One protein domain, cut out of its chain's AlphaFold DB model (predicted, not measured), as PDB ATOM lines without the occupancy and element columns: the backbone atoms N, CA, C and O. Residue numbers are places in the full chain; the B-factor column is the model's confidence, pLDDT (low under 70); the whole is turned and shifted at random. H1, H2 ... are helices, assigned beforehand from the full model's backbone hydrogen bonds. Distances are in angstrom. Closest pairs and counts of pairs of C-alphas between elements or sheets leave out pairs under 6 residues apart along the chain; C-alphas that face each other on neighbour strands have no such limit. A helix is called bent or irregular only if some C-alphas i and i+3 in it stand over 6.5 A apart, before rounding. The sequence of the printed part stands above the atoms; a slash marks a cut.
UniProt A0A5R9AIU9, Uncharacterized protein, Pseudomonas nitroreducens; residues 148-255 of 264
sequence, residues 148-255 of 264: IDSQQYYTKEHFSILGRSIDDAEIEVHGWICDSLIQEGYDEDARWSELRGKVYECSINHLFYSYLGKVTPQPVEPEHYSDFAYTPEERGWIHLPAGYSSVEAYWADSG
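AT A GLANCE: This is residues 148 to 255 of the 264 residues of an uncharacterized protein of Pseudomonas nitroreducens (UniProt A0A5R9AIU9). Two small helical lobes stand at the ends of a long, loose body: in one, H1, H2, H3 and H4 gather round H5, with H3 and H5 side by side; in the other, H6 and H8 meet. Stretches of chain without named helix run between the lobes, and the short H7 touches no helix. The printed part has 108 residues with eight named helices, H1 to H8 in order, and no named strand; the class is all helix. It is loose, with a radius of gyration of the C-alphas of 17.3 A, and elongated, spanning 51 by 28 by 20 A.

IN THESE COORDINATES: H5, the longest helix, holds residues 188 to 196 and measures 12.4 A, from C-alpha 188 at (-44.452, 39.868, 13.134). Before it come H1, residues 150 to 153, from C-alpha 150 at (-29.084, 30.348, 13.626); H2, residues 156 to 161; H3, residues 166 to 173, 10.5 A; and H4, residues 179 to 183. After it come H6, residues 205 to 212, 10.1 A; H7, residues 223 to 228; and H8, residues 247 to 254, 10.3 A, ending with C-alpha 254 at (-9.201, 38.851, 36.018).

HOW THE PARTS SIT: H5 touches H3 at a shallow tilt of 12 degrees, the same way, closest at the C-alphas of Ile 166 and Trp 192, 6.8 A. H1, H2 and H4 are close to H5 but not clearly touching; the closest C-alphas are Gln 151 and Arg 196, 6.0 A, Lys 156 and Trp 192, 7.1 A, and Leu 181 and Arg 191, 7.1 A. H2 and H3 touch only at the corner, and only just, with 3 pairs of C-alphas within 8 A, closest at Lys 156 and Ile 166, 7.2 A. H6 and H8 only just touch, with 3 such pairs, closest at the C-alphas of Ser 210 and Val 247, 6.2 A. H7 is irregular, only just: C-alphas 224 and 227 are 6.8 A apart. Every O i to N i+4 pair is within hydrogen-bond range in H2, H3, H4, H5, H6 and H8; H7 has 0 of 2, beside 2 of 3 O i to N i+3 pairs, and H1 is too short for such a pair.

THE WHOLE: The C-alphas farthest apart, of Gln 183 and Asp 253, are 53.3 A apart. The printed part has no cut. The link from H7 to H8, 18 residues, is long. Mean pLDDT of the printed part is 91.5; residues 225 to 228 are under 70.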
ATOM      1  N   ILE A 148     -22.992  31.484  10.850       92.50
ATOM      2  CA  ILE A 148     -22.622  30.336  11.696       92.50
ATOM      3  C   ILE A 148     -23.607  30.072  12.835       92.50
ATOM      4  O   ILE A 148     -23.578  28.990  13.407       92.50
ATOM      5  N   ASP A 149     -24.459  31.039  13.161       93.25
ATOM      6  CA  ASP A 149     -25.385  30.989  14.281       93.25
ATOM      7  C   ASP A 149     -26.814  31.254  13.804       93.25
ATOM      8  O   ASP A 149     -27.121  32.286  13.198       93.25
ATOM      9  N   SER A 150     -27.698  30.299  14.087       93.06
ATOM     10  CA  SER A 150     -29.084  30.348  13.626       93.06
ATOM     11  C   SER A 150     -29.855  31.486  14.291       93.06
ATOM     12  O   SER A 150     -30.675  32.125  13.632       93.06
ATOM     13  N   GLN A 151     -29.561  31.795  15.560       92.88
ATOM     14  CA  GLN A 151     -30.205  32.903  16.272       92.88
ATOM     15  C   GLN A 151     -29.938  34.248  15.587       92.88
ATOM     16  O   GLN A 151     -30.846  35.065  15.459       92.88
ATOM     17  N   GLN A 152     -28.717  34.457  15.088       93.81
ATOM     18  CA  GLN A 152     -28.338  35.673  14.364       93.81
ATOM     19  C   GLN A 152     -28.796  35.687  12.900       93.81
ATOM     20  O   GLN A 152     -29.086  36.758  12.360       93.81
ATOM     21  N   TYR A 153     -28.884  34.524  12.247       94.81
ATOM     22  CA  TYR A 153     -29.401  34.424  10.879       94.81
ATOM     23  C   TYR A 153     -30.909  34.714  10.815       94.81
ATOM     24  O   TYR A 153     -31.353  35.502   9.979       94.81
ATOM     25  N   TYR A 154     -31.704  34.128  11.714       95.31
ATOM     26  CA  TYR A 154     -33.164  34.259  11.724       95.31
ATOM     27  C   TYR A 154     -33.639  35.516  12.471       95.31
ATOM     28  O   TYR A 154     -34.337  35.468  13.489       95.31
ATOM     29  N   THR A 155     -33.253  36.672  11.933       94.12
ATOM     30  CA  THR A 155     -33.648  37.995  12.429       94.12
ATOM     31  C   THR A 155     -34.361  38.803  11.351       94.12
ATOM     32  O   THR A 155     -34.095  38.660  10.151       94.12
ATOM     33  N   LYS A 156     -35.252  39.696  11.793       94.31
ATOM     34  CA  LYS A 156     -36.001  40.608  10.924       94.31
ATOM     35  C   LYS A 156     -35.062  41.488  10.105       94.31
ATOM     36  O   LYS A 156     -35.260  41.682   8.905       94.31
ATOM     37  N   GLU A 157     -34.010  41.986  10.746       93.81
ATOM     38  CA  GLU A 157     -32.999  42.861  10.163       93.81
ATOM     39  C   GLU A 157     -32.221  42.129   9.069       93.81
ATOM     40  O   GLU A 157     -32.063  42.655   7.964       93.81
ATOM     41  N   HIS A 158     -31.775  40.896   9.342       94.75
ATOM     42  CA  HIS A 158     -31.034  40.111   8.360       94.75
ATOM     43  C   HIS A 158     -31.900  39.759   7.149       94.75
ATOM     44  O   HIS A 158     -31.488  39.987   6.011       94.75
ATOM     45  N   PHE A 159     -33.123  39.273   7.371       96.31
ATOM     46  CA  PHE A 159     -34.029  38.912   6.279       96.31
ATOM     47  C   PHE A 159     -34.439  40.126   5.439       96.31
ATOM     48  O   PHE A 159     -34.475  40.029   4.211       96.31
ATOM     49  N   SER A 160     -34.612  41.294   6.061       95.44
ATOM     50  CA  SER A 160     -34.860  42.549   5.341       95.44
ATOM     51  C   SER A 160     -33.711  42.910   4.390       95.44
ATOM     52  O   SER A 160     -33.965  43.321   3.257       95.44
ATOM     53  N   ILE A 161     -32.448  42.705   4.794       96.19
ATOM     54  CA  ILE A 161     -31.269  42.906   3.925       96.19
ATOM     55  C   ILE A 161     -31.292  41.948   2.725       96.19
ATOM     56  O   ILE A 161     -30.891  42.325   1.623       96.19
ATOM     57  N   LEU A 162     -31.785  40.724   2.921       96.12
ATOM     58  CA  LEU A 162     -31.940  39.730   1.856       96.12
ATOM     59  C   LEU A 162     -33.153  39.996   0.946       96.12
ATOM     60  O   LEU A 162     -33.312  39.301  -0.058       96.12
ATOM     61  N   GLY A 163     -34.006  40.973   1.272       97.56
ATOM     62  CA  GLY A 163     -35.270  41.212   0.574       97.56
ATOM     63  C   GLY A 163     -36.307  40.113   0.819       97.56
ATOM     64  O   GLY A 163     -37.122  39.837  -0.060       97.56
ATOM     65  N   ARG A 164     -36.242  39.464   1.986       97.44
ATOM     66  CA  ARG A 164     -37.099  38.352   2.410       97.44
ATOM     67  C   ARG A 164     -37.899  38.728   3.654       97.44
ATOM     68  O   ARG A 164     -37.585  39.697   4.340       97.44
ATOM     69  N   SER A 165     -38.934  37.951   3.930       96.94
ATOM     70  CA  SER A 165     -39.895  38.169   5.013       96.94
ATOM     71  C   SER A 165     -39.875  37.039   6.049       96.94
ATOM     72  O   SER A 165     -39.214  36.017   5.854       96.94
ATOM     73  N   ILE A 166     -40.631  37.205   7.141       96.81
ATOM     74  CA  ILE A 166     -40.859  36.140   8.131       96.81
ATOM     75  C   ILE A 166     -41.463  34.878   7.498       96.81
ATOM     76  O   ILE A 166     -41.091  33.773   7.874       96.81
ATOM     77  N   ASP A 167     -42.325  35.022   6.489       97.62
ATOM     78  CA  ASP A 167     -42.948  33.883   5.809       97.62
ATOM     79  C   ASP A 167     -41.885  33.016   5.116       97.62
ATOM     80  O   ASP A 167     -41.937  31.788   5.164       97.62
ATOM     81  N   ASP A 168     -40.864  33.650   4.524       97.88
ATOM     82  CA  ASP A 168     -39.733  32.942   3.926       97.88
ATOM     83  C   ASP A 168     -38.903  32.194   4.978       97.88
ATOM     84  O   ASP A 168     -38.416  31.097   4.701       97.88
ATOM     85  N   ALA A 169     -38.727  32.781   6.166       96.69
ATOM     86  CA  ALA A 169     -38.008  32.156   7.275       96.69
ATOM     87  C   ALA A 169     -38.772  30.948   7.832       96.69
ATOM     88  O   ALA A 169     -38.189  29.886   8.042       96.69
ATOM     89  N   GLU A 170     -40.084  31.078   8.029       97.19
ATOM     90  CA  GLU A 170     -40.936  29.984   8.496       97.19
ATOM     91  C   GLU A 170     -40.965  28.828   7.496       97.19
ATOM     92  O   GLU A 170     -40.862  27.668   7.890       97.19
ATOM     93  N   ILE A 171     -41.001  29.122   6.194       97.12
ATOM     94  CA  ILE A 171     -40.870  28.088   5.164       97.12
ATOM     95  C   ILE A 171     -39.506  27.388   5.252       97.12
ATOM     96  O   ILE A 171     -39.448  26.174   5.075       97.12
ATOM     97  N   GLU A 172     -38.413  28.096   5.548       95.69
ATOM     98  CA  GLU A 172     -37.100  27.459   5.728       95.69
ATOM     99  C   GLU A 172     -37.031  26.550   6.957       95.69
ATOM    100  O   GLU A 172     -36.476  25.455   6.870       95.69
ATOM    101  N   VAL A 173     -37.577  26.993   8.092       94.44
ATOM    102  CA  VAL A 173     -37.461  26.278   9.374       94.44
ATOM    103  C   VAL A 173     -38.515  25.177   9.512       94.44
ATOM    104  O   VAL A 173     -38.216  24.077   9.977       94.44
ATOM    105  N   HIS A 174     -39.755  25.455   9.115       93.44
ATOM    106  CA  HIS A 174     -40.902  24.561   9.286       93.44
ATOM    107  C   HIS A 174     -41.324  23.873   7.989       93.44
ATOM    108  O   HIS A 174     -41.825  22.753   8.034       93.44
ATOM    109  N   GLY A 175     -41.107  24.501   6.833       96.06
ATOM    110  CA  GLY A 175     -41.620  24.028   5.543       96.06
ATOM    111  C   GLY A 175     -42.981  24.619   5.157       96.06
ATOM    112  O   GLY A 175     -43.511  24.270   4.103       96.06
ATOM    113  N   TRP A 176     -43.557  25.495   5.985       96.00
ATOM    114  CA  TRP A 176     -44.823  26.192   5.741       96.00
ATOM    115  C   TRP A 176     -44.879  27.517   6.515       96.00
ATOM    116  O   TRP A 176     -44.115  27.714   7.455       96.00
ATOM    117  N   ILE A 177     -45.810  28.396   6.133       96.31
ATOM    118  CA  ILE A 177     -46.131  29.629   6.868       96.31
ATOM    119  C   ILE A 177     -47.001  29.267   8.076       96.31
ATOM    120  O   ILE A 177     -47.988  28.539   7.941       96.31
ATOM    121  N   CYS A 178     -46.654  29.761   9.258       94.12
ATOM    122  CA  CYS A 178     -47.331  29.482  10.522       94.12
ATOM    123  C   CYS A 178     -48.652  30.262  10.661       94.12
ATOM    124  O   CYS A 178     -48.830  31.056  11.584       94.12
ATOM    125  N   ASP A 179     -49.617  29.991   9.775       94.19
ATOM    126  CA  ASP A 179     -50.937  30.644   9.747       94.19
ATOM    127  C   ASP A 179     -51.683  30.576  11.091       94.19
ATOM    128  O   ASP A 179     -52.487  31.457  11.395       94.19
ATOM    129  N   SER A 180     -51.424  29.553  11.914       94.12
ATOM    130  CA  SER A 180     -52.007  29.439  13.256       94.12
ATOM    131  C   SER A 180     -51.599  30.595  14.169       94.12
ATOM    132  O   SER A 180     -52.460  31.146  14.846       94.12
ATOM    133  N   LEU A 181     -50.331  31.025  14.139       92.94
ATOM    134  CA  LEU A 181     -49.855  32.159  14.941       92.94
ATOM    135  C   LEU A 181     -50.536  33.458  14.494       92.94
ATOM    136  O   LEU A 181     -50.996  34.247  15.317       92.94
ATOM    137  N   ILE A 182     -50.688  33.641  13.178       93.12
ATOM    138  CA  ILE A 182     -51.401  34.791  12.602       93.12
ATOM    139  C   ILE A 182     -52.869  34.800  13.066       93.12
ATOM    140  O   ILE A 182     -53.393  35.842  13.458       93.12
ATOM    141  N   GLN A 183     -53.539  33.642  13.053       94.94
ATOM    142  CA  GLN A 183     -54.930  33.497  13.508       94.94
ATOM    143  C   GLN A 183     -55.094  33.741  15.014       94.94
ATOM    144  O   GLN A 183     -56.131  34.253  15.438       94.94
ATOM    145  N   GLU A 184     -54.078  33.409  15.807       94.00
ATOM    146  CA  GLU A 184     -54.007  33.687  17.245       94.00
ATOM    147  C   GLU A 184     -53.677  35.158  17.556       94.00
ATOM    148  O   GLU A 184     -53.721  35.570  18.713       94.00
ATOM    149  N   GLY A 185     -53.423  35.975  16.528       93.25
ATOM    150  CA  GLY A 185     -53.179  37.409  16.656       93.25
ATOM    151  C   GLY A 185     -51.728  37.772  16.960       93.25
ATOM    152  O   GLY A 185     -51.480  38.900  17.385       93.25
ATOM    153  N   TYR A 186     -50.780  36.854  16.745       92.62
ATOM    154  CA  TYR A 186     -49.355  37.149  16.868       92.62
ATOM    155  C   TYR A 186     -48.942  38.135  15.775       92.62
ATOM    156  O   TYR A 186     -49.224  37.932  14.589       92.62
ATOM    157  N   ASP A 187     -48.258  39.201  16.181       92.44
ATOM    158  CA  ASP A 187     -47.630  40.122  15.247       92.44
ATOM    159  C   ASP A 187     -46.322  39.545  14.678       92.44
ATOM    160  O   ASP A 187     -45.917  38.415  14.963       92.44
ATOM    161  N   GLU A 188     -45.677  40.309  13.799       92.31
ATOM    162  CA  GLU A 188     -44.452  39.868  13.134       92.31
ATOM    163  C   GLU A 188     -43.316  39.603  14.130       92.31
ATOM    164  O   GLU A 188     -42.587  38.622  13.990       92.31
ATOM    165  N   ASP A 189     -43.174  40.449  15.151       91.44
ATOM    166  CA  ASP A 189     -42.066  40.346  16.094       91.44
ATOM    167  C   ASP A 189     -42.258  39.145  17.038       91.44
ATOM    168  O   ASP A 189     -41.300  38.422  17.328       91.44
ATOM    169  N   ALA A 190     -43.504  38.859  17.432       91.00
ATOM    170  CA  ALA A 190     -43.876  37.643  18.149       91.00
ATOM    171  C   ALA A 190     -43.556  36.380  17.334       91.00
ATOM    172  O   ALA A 190     -43.000  35.418  17.864       91.00
ATOM    173  N   ARG A 191     -43.844  36.386  16.026       94.12
ATOM    174  CA  ARG A 191     -43.521  35.264  15.126       94.12
ATOM    175  C   ARG A 191     -42.014  35.057  14.972       94.12
ATOM    176  O   ARG A 191     -41.559  33.916  15.014       94.12
ATOM    177  N   TRP A 192     -41.228  36.131  14.857       94.25
ATOM    178  CA  TRP A 192     -39.762  36.045  14.854       94.25
ATOM    179  C   TRP A 192     -39.214  35.437  16.151       94.25
ATOM    180  O   TRP A 192     -38.297  34.616  16.098       94.25
ATOM    181  N   SER A 193     -39.778  35.820  17.300       90.50
ATOM    182  CA  SER A 193     -39.428  35.246  18.604       90.50
ATOM    183  C   SER A 193     -39.734  33.744  18.665       90.50
ATOM    184  O   SER A 193     -38.848  32.939  18.958       90.50
ATOM    185  N   GLU A 194     -40.952  33.341  18.283       91.69
ATOM    186  CA  GLU A 194     -41.363  31.931  18.251       91.69
ATOM    187  C   GLU A 194     -40.495  31.088  17.312       91.69
ATOM    188  O   GLU A 194     -40.056  30.001  17.694       91.69
ATOM    189  N   LEU A 195     -40.198  31.591  16.109       93.75
ATOM    190  CA  LEU A 195     -39.336  30.908  15.143       93.75
ATOM    191  C   LEU A 195     -37.928  30.697  15.708       93.75
ATOM    192  O   LEU A 195     -37.381  29.597  15.611       93.75
ATOM    193  N   ARG A 196     -37.350  31.719  16.354       91.69
ATOM    194  CA  ARG A 196     -36.036  31.603  16.997       91.69
ATOM    195  C   ARG A 196     -36.029  30.626  18.170       91.69
ATOM    196  O   ARG A 196     -35.041  29.923  18.361       91.69
ATOM    197  N   GLY A 197     -37.149  30.475  18.874       89.38
ATOM    198  CA  GLY A 197     -37.333  29.418  19.872       89.38
ATOM    199  C   GLY A 197     -37.285  27.988  19.307       89.38
ATOM    200  O   GLY A 197     -37.281  27.025  20.075       89.38
ATOM    201  N   LYS A 198     -37.268  27.815  17.976       91.19
ATOM    202  CA  LYS A 198     -37.188  26.509  17.292       91.19
ATOM    203  C   LYS A 198     -35.833  26.228  16.656       91.19
ATOM    204  O   LYS A 198     -35.611  25.096  16.225       91.19
ATOM    205  N   VAL A 199     -34.948  27.219  16.589       91.94
ATOM    206  CA  VAL A 199     -33.611  27.056  16.011       91.94
ATOM    207  C   VAL A 199     -32.561  26.940  17.108       91.94
ATOM    208  O   VAL A 199     -32.796  27.269  18.269       91.94
ATOM    209  N   TYR A 200     -31.397  26.419  16.738       89.31
ATOM    210  CA  TYR A 200     -30.302  26.187  17.670       89.31
ATOM    211  C   TYR A 200     -29.783  27.499  18.279       89.31
ATOM    212  O   TYR A 200     -29.620  28.482  17.558       89.31
ATOM    213  N   GLU A 201     -29.520  27.504  19.588       89.00
ATOM    214  CA  GLU A 201     -28.814  28.568  20.315       89.00
ATOM    215  C   GLU A 201     -27.418  28.071  20.711       89.00
ATOM    216  O   GLU A 201     -27.249  26.899  21.055       89.00
ATOM    217  N   CYS A 202     -26.428  28.970  20.712       93.06
ATOM    218  CA  CYS A 202     -25.075  28.681  21.178       93.06
ATOM    219  C   CYS A 202     -25.068  28.012  22.566       93.06
ATOM    220  O   CYS A 202     -25.360  28.630  23.595       93.06
ATOM    221  N   SER A 203     -24.636  26.753  22.610       93.75
ATOM    222  CA  SER A 203     -24.649  25.922  23.819       93.75
ATOM    223  C   SER A 203     -23.568  26.300  24.837       93.75
ATOM    224  O   SER A 203     -23.644  25.912  26.004       93.75
ATOM    225  N   ILE A 204     -22.563  27.078  24.423       96.69
ATOM    226  CA  ILE A 204     -21.413  27.471  25.251       96.69
ATOM    227  C   ILE A 204     -21.452  28.928  25.720       96.69
ATOM    228  O   ILE A 204     -20.445  29.430  26.223       96.69
ATOM    229  N   ASN A 205     -22.605  29.605  25.637       95.44
ATOM    230  CA  ASN A 205     -22.758  30.964  26.173       95.44
ATOM    231  C   ASN A 205     -22.373  31.066  27.659       95.44
ATOM    232  O   ASN A 205     -21.776  32.056  28.078       95.44
ATOM    233  N   HIS A 206     -22.592  29.999  28.435       96.06
ATOM    234  CA  HIS A 206     -22.141  29.900  29.825       96.06
ATOM    235  C   HIS A 206     -20.618  30.065  29.991       96.06
ATOM    236  O   HIS A 206     -20.149  30.662  30.965       96.06
ATOM    237  N   LEU A 207     -19.828  29.587  29.022       97.94
ATOM    238  CA  LEU A 207     -18.374  29.739  29.022       97.94
ATOM    239  C   LEU A 207     -17.965  31.164  28.660       97.94
ATOM    240  O   LEU A 207     -17.118  31.728  29.352       97.94
ATOM    241  N   PHE A 208     -18.573  31.768  27.634       97.44
ATOM    242  CA  PHE A 208     -18.305  33.169  27.288       97.44
ATOM    243  C   PHE A 208     -18.644  34.099  28.450       97.44
ATOM    244  O   PHE A 208     -17.818  34.929  28.837       97.44
ATOM    245  N   TYR A 209     -19.814  33.906  29.059       96.06
ATOM    246  CA  TYR A 209     -20.272  34.740  30.159       96.06
ATOM    247  C   TYR A 209     -19.300  34.651  31.334       96.06
ATOM    248  O   TYR A 209     -18.788  35.659  31.822       96.06
ATOM    249  N   SER A 210     -18.964  33.429  31.737       95.88
ATOM    250  CA  SER A 210     -18.184  33.209  32.950       95.88
ATOM    251  C   SER A 210     -16.704  33.546  32.785       95.88
ATOM    252  O   SER A 210     -16.121  34.153  33.681       95.88
ATOM    253  N   TYR A 211     -16.088  33.202  31.648       97.38
ATOM    254  CA  TYR A 211     -14.658  33.443  31.421       97.38
ATOM    255  C   TYR A 211     -14.348  34.821  30.827       97.38
ATOM    256  O   TYR A 211     -13.272  35.349  31.109       97.38
ATOM    257  N   LEU A 212     -15.241  35.399  30.017       96.50
ATOM    258  CA  LEU A 212     -14.985  36.649  29.286       96.50
ATOM    259  C   LEU A 212     -15.861  37.819  29.745       96.50
ATOM    260  O   LEU A 212     -15.573  38.956  29.376       96.50
ATOM    261  N   GLY A 213     -16.933  37.563  30.502       94.56
ATOM    262  CA  GLY A 213     -17.932  38.585  30.822       94.56
ATOM    263  C   GLY A 213     -18.715  39.051  29.589       94.56
ATOM    264  O   GLY A 213     -19.122  40.206  29.518       94.56
ATOM    265  N   LYS A 214     -18.868  38.187  28.581       93.62
ATOM    266  CA  LYS A 214     -19.526  38.492  27.300       93.62
ATOM    267  C   LYS A 214     -20.459  37.353  26.914       93.62
ATOM    268  O   LYS A 214     -20.254  36.230  27.349       93.62
ATOM    269  N   VAL A 215     -21.418  37.616  26.041       92.81
ATOM    270  CA  VAL A 215     -22.254  36.584  25.405       92.81
ATOM    271  C   VAL A 215     -22.160  36.710  23.891       92.81
ATOM    272  O   VAL A 215     -21.602  37.691  23.384       92.81
ATOM    273  N   THR A 216     -22.631  35.709  23.149       93.44
ATOM    274  CA  THR A 216     -22.814  35.868  21.700       93.44
ATOM    275  C   THR A 216     -23.792  37.014  21.426       93.44
ATOM    276  O   THR A 216     -24.703  37.208  22.237       93.44
ATOM    277  N   PRO A 217     -23.642  37.764  20.316       92.56
ATOM    278  CA  PRO A 217     -24.617  38.782  19.941       92.56
ATOM    279  C   PRO A 217     -26.037  38.212  19.982       92.56
ATOM    280  O   PRO A 217     -26.309  37.184  19.359       92.56
ATOM    281  N   GLN A 218     -26.906  38.848  20.762       87.31
ATOM    282  CA  GLN A 218     -28.303  38.451  20.882       87.31
ATOM    283  C   GLN A 218     -29.146  39.227  19.858       87.31
ATOM    284  O   GLN A 218     -28.837  40.384  19.558       87.31
ATOM    285  N   PRO A 219     -30.204  38.618  19.302       85.31
ATOM    286  CA  PRO A 219     -31.199  39.342  18.522       85.31
ATOM    287  C   PRO A 219     -31.810  40.491  19.328       85.31
ATOM    288  O   PRO A 219     -32.001  40.374  20.536       85.31
ATOM    289  N   VAL A 220     -32.163  41.585  18.653       82.19
ATOM    290  CA  VAL A 220     -32.877  42.691  19.300       82.19
ATOM    291  C   VAL A 220     -34.301  42.233  19.604       82.19
ATOM    292  O   VAL A 220     -35.077  41.942  18.693       82.19
ATOM    293  N   GLU A 221     -34.640  42.147  20.887       77.75
ATOM    294  CA  GLU A 221     -36.006  41.865  21.320       77.75
ATOM    295  C   GLU A 221     -36.829  43.165  21.390       77.75
ATOM    296  O   GLU A 221     -36.317  44.201  21.827       77.75
ATOM    297  N   PRO A 222     -38.106  43.150  20.969       77.44
ATOM    298  CA  PRO A 222     -38.995  44.294  21.148       77.44
ATOM    299  C   PRO A 222     -39.164  44.664  22.626       77.44
ATOM    300  O   PRO A 222     -39.239  43.789  23.488       77.44
ATOM    301  N   GLU A 223     -39.335  45.957  22.923       73.88
ATOM    302  CA  GLU A 223     -39.417  46.472  24.305       73.88
ATOM    303  C   GLU A 223     -40.470  45.759  25.169       73.88
ATOM    304  O   GLU A 223     -40.249  45.540  26.356       73.88
ATOM    305  N   HIS A 224     -41.595  45.339  24.586       73.00
ATOM    306  CA  HIS A 224     -42.673  44.665  25.314       73.00
ATOM    307  C   HIS A 224     -42.360  43.208  25.713       73.00
ATOM    308  O   HIS A 224     -43.118  42.625  26.485       73.00
ATOM    309  N   TYR A 225     -41.252  42.631  25.230       67.25
ATOM    310  CA  TYR A 225     -40.725  41.337  25.680       67.25
ATOM    311  C   TYR A 225     -39.616  41.469  26.733       67.25
ATOM    312  O   TYR A 225     -39.311  40.491  27.412       67.25
ATOM    313  N   SER A 226     -39.061  42.672  26.933       63.41
ATOM    314  CA  SER A 226     -37.923  42.895  27.841       63.41
ATOM    315  C   SER A 226     -38.213  42.541  29.307       63.41
ATOM    316  O   SER A 226     -37.314  42.110  30.029       63.41
ATOM    317  N   ASP A 227     -39.479  42.620  29.728       60.50
ATOM    318  CA  ASP A 227     -39.929  42.237  31.073       60.50
ATOM    319  C   ASP A 227     -39.818  40.720  31.349       60.50
ATOM    320  O   ASP A 227     -39.904  40.296  32.502       60.50
ATOM    321  N   PHE A 228     -39.606  39.896  30.313       65.62
ATOM    322  CA  PHE A 228     -39.433  38.439  30.405       65.62
ATOM    323  C   PHE A 228     -37.986  37.980  30.185       65.62
ATOM    324  O   PHE A 228     -37.735  36.779  30.050       65.62
ATOM    325  N   ALA A 229     -37.023  38.905  30.149       71.25
ATOM    326  CA  ALA A 229     -35.624  38.559  29.949       71.25
ATOM    327  C   ALA A 229     -35.097  37.708  31.120       71.25
ATOM    328  O   ALA A 229     -34.905  38.196  32.234       71.25
ATOM    329  N   TYR A 230     -34.842  36.425  30.852       80.50
ATOM    330  CA  TYR A 230     -34.239  35.505  31.816       80.50
ATOM    331  C   TYR A 230     -32.848  35.975  32.223       80.50
ATOM    332  O   TYR A 230     -31.983  36.133  31.364       80.50
ATOM    333  N   THR A 231     -32.615  36.100  33.525       84.94
ATOM    334  CA  THR A 231     -31.295  36.378  34.102       84.94
ATOM    335  C   THR A 231     -30.245  35.346  33.653       84.94
ATOM    336  O   THR A 231     -30.596  34.216  33.295       84.94
ATOM    337  N   PRO A 232     -28.936  35.664  33.704       85.50
ATOM    338  CA  PRO A 232     -27.877  34.698  33.399       85.50
ATOM    339  C   PRO A 232     -27.986  33.410  34.224       85.50
ATOM    340  O   PRO A 232     -27.703  32.323  33.726       85.50
ATOM    341  N   GLU A 233     -28.425  33.515  35.477       86.81
ATOM    342  CA  GLU A 233     -28.715  32.383  36.351       86.81
ATOM    343  C   GLU A 233     -29.851  31.506  35.801       86.81
ATOM    344  O   GLU A 233     -29.697  30.287  35.729       86.81
ATOM    345  N   GLU A 234     -30.964  32.107  35.372       87.94
ATOM    346  CA  GLU A 234     -32.116  31.397  34.795       87.94
ATOM    347  C   GLU A 234     -31.797  30.770  33.434       87.94
ATOM    348  O   GLU A 234     -32.274  29.674  33.138       87.94
ATOM    349  N   ARG A 235     -30.931  31.409  32.636       86.44
ATOM    350  CA  ARG A 235     -30.400  30.847  31.383       86.44
ATOM    351  C   ARG A 235     -29.344  29.755  31.600       86.44
ATOM    352  O   ARG A 235     -28.904  29.125  30.640       86.44
ATOM    353  N   GLY A 236     -28.901  29.527  32.839       89.31
ATOM    354  CA  GLY A 236     -27.845  28.560  33.146       89.31
ATOM    355  C   GLY A 236     -26.457  28.987  32.654       89.31
ATOM    356  O   GLY A 236     -25.592  28.145  32.422       89.31
ATOM    357  N   TRP A 237     -26.227  30.290  32.485       91.69
ATOM    358  CA  TRP A 237     -24.959  30.844  32.004       91.69
ATOM    359  C   TRP A 237     -23.878  30.954  33.080       91.69
ATOM    360  O   TRP A 237     -22.715  31.217  32.772       91.69
ATOM    361  N   ILE A 238     -24.232  30.718  34.343       92.75
ATOM    362  CA  ILE A 238     -23.267  30.687  35.439       92.75
ATOM    363  C   ILE A 238     -22.497  29.368  35.410       92.75
ATOM    364  O   ILE A 238     -22.991  28.316  35.815       92.75
ATOM    365  N   HIS A 239     -21.243  29.449  34.980       94.31
ATOM    366  CA  HIS A 239     -20.300  28.341  34.949       94.31
ATOM    367  C   HIS A 239     -19.066  28.679  35.771       94.31
ATOM    368  O   HIS A 239     -18.481  29.741  35.619       94.31
ATOM    369  N   LEU A 240     -18.630  27.777  36.645       95.69
ATOM    370  CA  LEU A 240     -17.511  28.061  37.541       95.69
ATOM    371  C   LEU A 240     -16.160  27.939  36.809       95.69
ATOM    372  O   LEU A 240     -15.782  26.816  36.465       95.69
ATOM    373  N   PRO A 241     -15.376  29.027  36.644       96.75
ATOM    374  CA  PRO A 241     -14.080  28.947  35.986       96.75
ATOM    375  C   PRO A 241     -13.122  28.035  36.753       96.75
ATOM    376  O   PRO A 241     -13.009  28.096  37.983       96.75
ATOM    377  N   ALA A 242     -12.406  27.182  36.024       95.25
ATOM    378  CA  ALA A 242     -11.576  26.134  36.596       95.25
ATOM    379  C   ALA A 242     -10.554  26.702  37.592       95.25
ATOM    380  O   ALA A 242      -9.715  27.521  37.226       95.25
ATOM    381  N   GLY A 243     -10.588  26.245  38.845       92.69
ATOM    382  CA  GLY A 243      -9.678  26.689  39.910       92.69
ATOM    383  C   GLY A 243     -10.179  27.863  40.760       92.69
ATOM    384  O   GLY A 243      -9.479  28.254  41.695       92.69
ATOM    385  N   TYR A 244     -11.379  28.382  40.492       94.62
ATOM    386  CA  TYR A 244     -12.045  29.378  41.333       94.62
ATOM    387  C   TYR A 244     -13.196  28.762  42.127       94.62
ATOM    388  O   TYR A 244     -13.653  27.656  41.849       94.62
ATOM    389  N   SER A 245     -13.633  29.480  43.160       92.50
ATOM    390  CA  SER A 245     -14.743  29.102  44.045       92.50
ATOM    391  C   SER A 245     -16.065  29.789  43.706       92.50
ATOM    392  O   SER A 245     -17.112  29.333  44.151       92.50
ATOM    393  N   SER A 246     -16.014  30.883  42.947       94.94
ATOM    394  CA  SER A 246     -17.175  31.552  42.356       94.94
ATOM    395  C   SER A 246     -16.759  32.289  41.080       94.94
ATOM    396  O   SER A 246     -15.563  32.514  40.857       94.94
ATOM    397  N   VAL A 247     -17.737  32.675  40.256       94.56
ATOM    398  CA  VAL A 247     -17.502  33.499  39.058       94.56
ATOM    399  C   VAL A 247     -17.019  34.894  39.460       94.56
ATOM    400  O   VAL A 247     -16.076  35.416  38.879       94.56
ATOM    401  N   GLU A 248     -17.570  35.464  40.531       94.50
ATOM    402  CA  GLU A 248     -17.190  36.788  41.034       94.50
ATOM    403  C   GLU A 248     -15.733  36.831  41.500       94.50
ATOM    404  O   GLU A 248     -15.042  37.823  41.278       94.50
ATOM    405  N   ALA A 249     -15.248  35.753  42.127       95.00
ATOM    406  CA  ALA A 249     -13.851  35.650  42.535       95.00
ATOM    407  C   ALA A 249     -12.917  35.624  41.319       95.00
ATOM    408  O   ALA A 249     -11.852  36.237  41.354       95.00
ATOM    409  N   TYR A 250     -13.326  34.941  40.246       96.00
ATOM    410  CA  TYR A 250     -12.597  34.941  38.982       96.00
ATOM    411  C   TYR A 250     -12.613  36.315  38.312       96.00
ATOM    412  O   TYR A 250     -11.562  36.800  37.897       96.00
ATOM    413  N   TRP A 251     -13.774  36.965  38.232       96.00
ATOM    414  CA  TRP A 251     -13.898  38.289  37.628       96.00
ATOM    415  C   TRP A 251     -13.070  39.341  38.361       96.00
ATOM    416  O   TRP A 251     -12.357  40.105  37.715       96.00
ATOM    417  N   ALA A 252     -13.088  39.329  39.696       95.06
ATOM    418  CA  ALA A 252     -12.268  40.230  40.503       95.06
ATOM    419  C   ALA A 252     -10.762  40.041  40.246       95.06
ATOM    420  O   ALA A 252     -10.036  41.025  40.136       95.06
ATOM    421  N   ASP A 253     -10.302  38.793  40.123       94.06
ATOM    422  CA  ASP A 253      -8.898  38.461  39.841       94.06
ATOM    423  C   ASP A 253      -8.493  38.798  38.396       94.06
ATOM    424  O   ASP A 253      -7.381  39.250  38.136       94.06
ATOM    425  N   SER A 254      -9.425  38.639  37.455       92.25
ATOM    426  CA  SER A 254      -9.201  38.851  36.018       92.25
ATOM    427  C   SER A 254      -9.450  40.293  35.565       92.25
ATOM    428  O   SER A 254      -9.277  40.604  34.388       92.25
ATOM    429  N   GLY A 255      -9.881  41.179  36.469       93.31
ATOM    430  CA  GLY A 255     -10.243  42.561  36.142       93.31
ATOM    431  C   GLY A 255     -11.490  42.684  35.260       93.31
ATOM    432  O   GLY A 255     -11.666  43.698  34.587       93.31
TER     433      GLY A 255